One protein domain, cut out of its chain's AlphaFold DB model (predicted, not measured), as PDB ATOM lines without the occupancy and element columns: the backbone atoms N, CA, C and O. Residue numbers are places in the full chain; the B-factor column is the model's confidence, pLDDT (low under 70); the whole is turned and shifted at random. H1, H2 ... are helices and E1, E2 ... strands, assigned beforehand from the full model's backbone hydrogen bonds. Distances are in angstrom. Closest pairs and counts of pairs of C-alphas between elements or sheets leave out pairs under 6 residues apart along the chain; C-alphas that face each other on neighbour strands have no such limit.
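AT A GLANCE: This is residues 45 to 100 of the 100 residues of the protein "DNA repair protein RecN" of Lactobacillus gasseri 224-1 (UniProt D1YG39). Two helices, H1 and H2, run the same way and meet as a V, with a tiny two-stranded parallel sheet, E1 and E2, beside H2 residues 89 to 93. The 56 printed residues hold H1, E1, H2, E2 in that order, mostly helix. The whole is compact, radius of gyration of the C-alphas 10.7 A, spanning 30 by 20 by 17 A.

HOW THE PARTS SIT: H1, residues 45 to 59, touches residues 85 to 92 of H2, residues 80 to 95, at a steep tilt of 46 degrees; their closest C-alphas, Ala 57 and Ile 92, are 6.2 A apart. E1, residues 67 to 69, and E2, residues 97 to 99, are parallel; look for N 99 and O 68, 3.0 A apart. E1, H2, E2 form a strand-helix-strand unit, parallel neighbour strands joined through a helix, with a right-handed crossover. H1 and E2 are apart. Every O i to N i+4 pair is within hydrogen-bond range in H1, and 11 of 12 in H2.

IN THESE COORDINATES: Find C-alpha 45 at (61.122, 133.382, 22.892); H1 runs 20.9 A from there. H2 runs 23.6 A to C-alpha 95 at (59.086, 154.070, 9.976).

THE WHOLE: The printed part has no cut and no long link. Residues 61, 63 to 65 and 95 to 100 have pLDDT under 70.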
ATOM      1  N   GLY A  45      60.504 132.382  23.772       72.44
ATOM      2  CA  GLY A  45      61.122 133.382  22.892       72.44
ATOM      3  C   GLY A  45      60.083 134.116  22.042       72.44
ATOM      4  O   GLY A  45      60.079 135.344  21.976       72.44
ATOM      5  N   GLY A  46      59.099 133.384  21.510       78.94
ATOM      6  CA  GLY A  46      58.002 133.966  20.737       78.94
ATOM      7  C   GLY A  46      57.099 134.927  21.524       78.94
ATOM      8  O   GLY A  46      56.690 135.960  20.987       78.94
ATOM      9  N   GLU A  47      56.776 134.653  22.794       79.88
ATOM     10  CA  GLU A  47      55.985 135.594  23.609       79.88
ATOM     11  C   GLU A  47      56.776 136.848  23.959       79.88
ATOM     12  O   GLU A  47      56.228 137.952  23.873       79.88
ATOM     13  N   GLN A  48      58.059 136.692  24.291       79.75
ATOM     14  CA  GLN A  48      58.950 137.818  24.533       79.75
ATOM     15  C   GLN A  48      59.055 138.702  23.281       79.75
ATOM     16  O   GLN A  48      58.807 139.908  23.363       79.75
ATOM     17  N   SER A  49      59.320 138.114  22.111       82.50
ATOM     18  CA  SER A  49      59.404 138.829  20.832       82.50
ATOM     19  C   SER A  49      58.109 139.570  20.492       82.50
ATOM     20  O   SER A  49      58.146 140.746  20.123       82.50
ATOM     21  N   ARG A  50      56.940 138.940  20.682       84.44
ATOM     22  CA  ARG A  50      55.637 139.589  20.439       84.44
ATOM     23  C   ARG A  50      55.370 140.754  21.387       84.44
ATOM     24  O   ARG A  50      54.797 141.764  20.968       84.44
ATOM     25  N   LEU A  51      55.776 140.639  22.648       81.50
ATOM     26  CA  LEU A  51      55.600 141.705  23.627       81.50
ATOM     27  C   LEU A  51      56.509 142.899  23.336       81.50
ATOM     28  O   LEU A  51      56.043 144.039  23.346       81.50
ATOM     29  N   ILE A  52      57.777 142.644  23.008       81.12
ATOM     30  CA  ILE A  52      58.715 143.688  22.586       81.12
ATOM     31  C   ILE A  52      58.222 144.369  21.307       81.12
ATOM     32  O   ILE A  52      58.235 145.597  21.246       81.12
ATOM     33  N   LEU A  53      57.697 143.617  20.330       83.56
ATOM     34  CA  LEU A  53      57.072 144.193  19.135       83.56
ATOM     35  C   LEU A  53      55.907 145.121  19.507       83.56
ATOM     36  O   LEU A  53      55.785 146.211  18.954       83.56
ATOM     37  N   ALA A  54      55.050 144.714  20.447       81.56
ATOM     38  CA  ALA A  54      53.924 145.532  20.884       81.56
ATOM     39  C   ALA A  54      54.379 146.831  21.567       81.56
ATOM     40  O   ALA A  54      53.832 147.887  21.258       81.56
ATOM     41  N   LEU A  55      55.392 146.763  22.437       80.12
ATOM     42  CA  LEU A  55      55.967 147.940  23.093       80.12
ATOM     43  C   LEU A  55      56.633 148.869  22.077       80.12
ATOM     44  O   LEU A  55      56.354 150.065  22.064       80.12
ATOM     45  N   LYS A  56      57.452 148.329  21.171       79.81
ATOM     46  CA  LYS A  56      58.096 149.114  20.114       79.81
ATOM     47  C   LYS A  56      57.083 149.749  19.168       79.81
ATOM     48  O   LYS A  56      57.264 150.901  18.815       79.81
ATOM     49  N   ALA A  57      55.979 149.073  18.845       80.31
ATOM     50  CA  ALA A  57      54.891 149.671  18.069       80.31
ATOM     51  C   ALA A  57      54.234 150.876  18.769       80.31
ATOM     52  O   ALA A  57      53.712 151.762  18.102       80.31
ATOM     53  N   ILE A  58      54.200 150.884  20.106       80.69
ATOM     54  CA  ILE A  58      53.648 151.999  20.888       80.69
ATOM     55  C   ILE A  58      54.661 153.150  20.940       80.69
ATOM     56  O   ILE A  58      54.285 154.306  20.750       80.69
ATOM     57  N   PHE A  59      55.938 152.833  21.161       76.38
ATOM     58  CA  PHE A  59      56.999 153.827  21.330       76.38
ATOM     59  C   PHE A  59      57.640 154.320  20.027       76.38
ATOM     60  O   PHE A  59      58.310 155.346  20.076       76.38
ATOM     61  N   SER A  60      57.418 153.679  18.870       73.50
ATOM     62  CA  SER A  60      58.041 154.082  17.590       73.50
ATOM     63  C   SER A  60      57.731 155.526  17.198       73.50
ATOM     64  O   SER A  60      58.529 156.173  16.531       73.50
ATOM     65  N   ARG A  61      56.599 156.055  17.677       69.06
ATOM     66  CA  ARG A  61      56.176 157.447  17.476       69.06
ATOM     67  C   ARG A  61      56.976 158.462  18.291       69.06
ATOM     68  O   ARG A  61      56.960 159.642  17.962       69.06
ATOM     69  N   VAL A  62      57.591 158.021  19.385       73.00
ATOM     70  CA  VAL A  62      58.332 158.867  20.331       73.00
ATOM     71  C   VAL A  62      59.835 158.729  20.106       73.00
ATOM     72  O   VAL A  62      60.564 159.706  20.231       73.00
ATOM     73  N   GLU A  63      60.292 157.533  19.740       68.31
ATOM     74  CA  GLU A  63      61.702 157.237  19.521       68.31
ATOM     75  C   GLU A  63      61.871 156.362  18.265       68.31
ATOM     76  O   GLU A  63      61.466 155.193  18.273       68.31
ATOM     77  N   PRO A  64      62.467 156.898  17.181       64.81
ATOM     78  CA  PRO A  64      62.817 156.110  16.006       64.81
ATOM     79  C   PRO A  64      63.869 155.066  16.381       64.81
ATOM     80  O   PRO A  64      64.870 155.377  17.027       64.81
ATOM     81  N   VAL A  65      63.672 153.822  15.958       67.06
ATOM     82  CA  VAL A  65      64.571 152.712  16.292       67.06
ATOM     83  C   VAL A  65      65.186 152.210  14.997       67.06
ATOM     84  O   VAL A  65      64.480 151.647  14.176       67.06
ATOM     85  N   GLY A  66      66.497 152.390  14.811       73.94
ATOM     86  CA  GLY A  66      67.165 152.157  13.521       73.94
ATOM     87  C   GLY A  66      66.842 150.810  12.858       73.94
ATOM     88  O   GLY A  66      66.127 150.772  11.855       73.94
ATOM     89  N   THR A  67      67.368 149.716  13.417       79.25
ATOM     90  CA  THR A  67      67.155 148.355  12.900       79.25
ATOM     91  C   THR A  67      66.675 147.431  14.011       79.25
ATOM     92  O   THR A  67      67.246 147.430  15.100       79.25
ATOM     93  N   MET A  68      65.648 146.625  13.733       77.06
ATOM     94  CA  MET A  68      65.131 145.611  14.659       77.06
ATOM     95  C   MET A  68      65.136 144.224  14.017       77.06
ATOM     96  O   MET A  68      64.771 144.082  12.850       77.06
ATOM     97  N   ILE A  69      65.530 143.226  14.809       81.69
ATOM     98  CA  ILE A  69      65.548 141.803  14.455       81.69
ATOM     99  C   ILE A  69      64.644 141.089  15.458       81.69
ATOM    100  O   ILE A  69      64.807 141.272  16.666       81.69
ATOM    101  N   PHE A  70      63.683 140.313  14.965       81.81
ATOM    102  CA  PHE A  70      62.780 139.524  15.800       81.81
ATOM    103  C   PHE A  70      62.942 138.047  15.478       81.81
ATOM    104  O   PHE A  70      62.673 137.642  14.353       81.81
ATOM    105  N   ASP A  71      63.307 137.258  16.483       80.62
ATOM    106  CA  ASP A  71      63.405 135.805  16.365       80.62
ATOM    107  C   ASP A  71      62.132 135.128  16.903       80.62
ATOM    108  O   ASP A  71      61.484 135.639  17.826       80.62
ATOM    109  N   GLU A  72      61.750 134.003  16.295       82.25
ATOM    110  CA  GLU A  72      60.618 133.141  16.686       82.25
ATOM    111  C   GLU A  72      59.250 133.839  16.863       82.25
ATOM    112  O   GLU A  72      58.357 133.346  17.561       82.25
ATOM    113  N   ILE A  73      59.038 135.006  16.248       79.81
ATOM    114  CA  ILE A  73      57.843 135.821  16.520       79.81
ATOM    115  C   ILE A  73      56.532 135.150  16.081       79.81
ATOM    116  O   ILE A  73      55.477 135.357  16.699       79.81
ATOM    117  N   ASP A  74      56.597 134.324  15.038       80.62
ATOM    118  CA  ASP A  74      55.483 133.560  14.486       80.62
ATOM    119  C   ASP A  74      55.392 132.117  15.010       80.62
ATOM    120  O   ASP A  74      54.470 131.386  14.643       80.62
ATOM    121  N   THR A  75      56.266 131.719  15.939       81.12
ATOM    122  CA  THR A  75      56.210 130.393  16.557       81.12
ATOM    123  C   THR A  75      54.931 130.228  17.382       81.12
ATOM    124  O   THR A  75      54.582 131.062  18.229       81.12
ATOM    125  N   GLY A  76      54.223 129.121  17.130       75.19
ATOM    126  CA  GLY A  76      53.027 128.714  17.871       75.19
ATOM    127  C   GLY A  76      51.766 129.538  17.585       75.19
ATOM    128  O   GLY A  76      50.801 129.437  18.341       75.19
ATOM    129  N   VAL A  77      51.745 130.358  16.526       80.69
ATOM    130  CA  VAL A  77      50.597 131.214  16.177       80.69
ATOM    131  C   VAL A  77      50.160 131.032  14.720       80.69
ATOM    132  O   VAL A  77      50.980 130.921  13.813       80.69
ATOM    133  N   SER A  78      48.845 131.020  14.480       78.31
ATOM    134  CA  SER A  78      48.260 130.903  13.137       78.31
ATOM    135  C   SER A  78      47.035 131.812  12.954       78.31
ATOM    136  O   SER A  78      46.493 132.394  13.902       78.31
ATOM    137  N   GLY A  79      46.599 131.979  11.701       86.12
ATOM    138  CA  GLY A  79      45.368 132.691  11.355       86.12
ATOM    139  C   GLY A  79      45.374 134.174  11.748       86.12
ATOM    140  O   GLY A  79      46.266 134.936  11.369       86.12
ATOM    141  N   ARG A  80      44.349 134.607  12.496       83.50
ATOM    142  CA  ARG A  80      44.137 136.028  12.845       83.50
ATOM    143  C   ARG A  80      45.293 136.623  13.652       83.50
ATOM    144  O   ARG A  80      45.574 137.811  13.507       83.50
ATOM    145  N   VAL A  81      45.961 135.813  14.475       81.81
ATOM    146  CA  VAL A  81      47.088 136.265  15.303       81.81
ATOM    147  C   VAL A  81      48.298 136.580  14.424       81.81
ATOM    148  O   VAL A  81      48.839 137.680  14.514       81.81
ATOM    149  N   SER A  82      48.658 135.684  13.500       83.88
ATOM    150  CA  SER A  82      49.759 135.908  12.552       83.88
ATOM    151  C   SER A  82      49.491 137.108  11.639       83.88
ATOM    152  O   SER A  82      50.384 137.920  11.405       83.88
ATOM    153  N   ALA A  83      48.239 137.298  11.199       85.06
ATOM    154  CA  ALA A  83      47.848 138.483  10.432       85.06
ATOM    155  C   ALA A  83      48.004 139.789  11.238       85.06
ATOM    156  O   ALA A  83      48.439 140.805  10.695       85.06
ATOM    157  N   ALA A  84      47.674 139.781  12.533       84.94
ATOM    158  CA  ALA A  84      47.847 140.943  13.404       84.94
ATOM    159  C   ALA A  84      49.330 141.278  13.650       84.94
ATOM    160  O   ALA A  84      49.695 142.456  13.639       84.94
ATOM    161  N   ILE A  85      50.181 140.258  13.817       85.19
ATOM    162  CA  ILE A  85      51.641 140.420  13.921       85.19
ATOM    163  C   ILE A  85      52.184 141.049  12.639       85.19
ATOM    164  O   ILE A  85      52.846 142.082  12.708       85.19
ATOM    165  N   GLY A  86      51.821 140.502  11.473       85.44
ATOM    166  CA  GLY A  86      52.235 141.033  10.174       85.44
ATOM    167  C   GLY A  86      51.828 142.495   9.972       85.44
ATOM    168  O   GLY A  86      52.648 143.305   9.548       85.44
ATOM    169  N   LYS A  87      50.603 142.875  10.364       86.00
ATOM    170  CA  LYS A  87      50.154 144.278  10.319       86.00
ATOM    171  C   LYS A  87      50.994 145.196  11.211       86.00
ATOM    172  O   LYS A  87      51.339 146.293  10.782       86.00
ATOM    173  N   LYS A  88      51.331 144.765  12.434       85.06
ATOM    174  CA  LYS A  88      52.184 145.549  13.346       85.06
ATOM    175  C   LYS A  88      53.614 145.671  12.823       85.06
ATOM    176  O   LYS A  88      54.146 146.773  12.809       85.06
ATOM    177  N   MET A  89      54.205 144.573  12.354       84.81
ATOM    178  CA  MET A  89      55.534 144.578  11.733       84.81
ATOM    179  C   MET A  89      55.574 145.501  10.514       84.81
ATOM    180  O   MET A  89      56.476 146.322  10.405       84.81
ATOM    181  N   HIS A  90      54.561 145.433   9.644       84.81
ATOM    182  CA  HIS A  90      54.457 146.316   8.488       84.81
ATOM    183  C   HIS A  90      54.377 147.790   8.896       84.81
ATOM    184  O   HIS A  90      55.128 148.596   8.365       84.81
ATOM    185  N   ALA A  91      53.529 148.138   9.870       82.25
ATOM    186  CA  ALA A  91      53.400 149.514  10.349       82.25
ATOM    187  C   ALA A  91      54.727 150.072  10.893       82.25
ATOM    188  O   ALA A  91      55.107 151.185  10.554       82.25
ATOM    189  N   ILE A  92      55.462 149.280  11.678       78.62
ATOM    190  CA  ILE A  92      56.771 149.683  12.209       78.62
ATOM    191  C   ILE A  92      57.824 149.771  11.095       78.62
ATOM    192  O   ILE A  92      58.674 150.657  11.134       78.62
ATOM    193  N   GLY A  93      57.766 148.871  10.110       78.56
ATOM    194  CA  GLY A  93      58.681 148.822   8.966       78.56
ATOM    195  C   GLY A  93      58.543 149.997   7.990       78.56
ATOM    196  O   GLY A  93      59.461 150.255   7.219       78.56
ATOM    197  N   GLN A  94      57.423 150.723   8.025       76.75
ATOM    198  CA  GLN A  94      57.277 151.983   7.283       76.75
ATOM    199  C   GLN A  94      58.102 153.117   7.908       76.75
ATOM    200  O   GLN A  94      58.516 154.038   7.211       76.75
ATOM    201  N   GLU A  95      58.353 153.049   9.217       69.62
ATOM    202  CA  GLU A  95      59.086 154.070   9.976       69.62
ATOM    203  C   GLU A  95      60.544 153.658  10.261       69.62
ATOM    204  O   GLU A  95      61.385 154.511  10.526       69.62
ATOM    205  N   ASN A  96      60.861 152.357  10.209       66.56
ATOM    206  CA  ASN A  96      62.137 151.782  10.653       66.56
ATOM    207  C   ASN A  96      62.590 150.624   9.745       66.56
ATOM    208  O   ASN A  96      61.769 149.964   9.111       66.56
ATOM    209  N   LYS A  97      63.890 150.290   9.722       66.94
ATOM    210  CA  LYS A  97      64.369 149.101   8.991       66.94
ATOM    211  C   LYS A  97      64.089 147.837   9.807       66.94
ATOM    212  O   LYS A  97      64.688 147.612  10.856       66.94
ATOM    213  N   LEU A  98      63.186 146.996   9.319       66.94
ATOM    214  CA  LEU A  98      62.815 145.743   9.971       66.94
ATOM    215  C   LEU A  98      63.391 144.548   9.211       66.94
ATOM    216  O   LEU A  98      63.167 144.420   8.008       66.94
ATOM    217  N   LEU A  99      64.095 143.667   9.923       67.12
ATOM    218  CA  LEU A  99      64.564 142.385   9.404       67.12
ATOM    219  C   LEU A  99      63.841 141.262  10.147       67.12
ATOM    220  O   LEU A  99      63.674 141.313  11.367       67.12
ATOM    221  N   ARG A 100      63.374 140.288   9.372       57.16
ATOM    222  CA  ARG A 100      62.815 139.039   9.873       57.16
ATOM    223  C   ARG A 100      63.895 137.973   9.827       57.16
ATOM    224  O   ARG A 100      64.628 137.963   8.814       57.16
TER     225      ARG A 100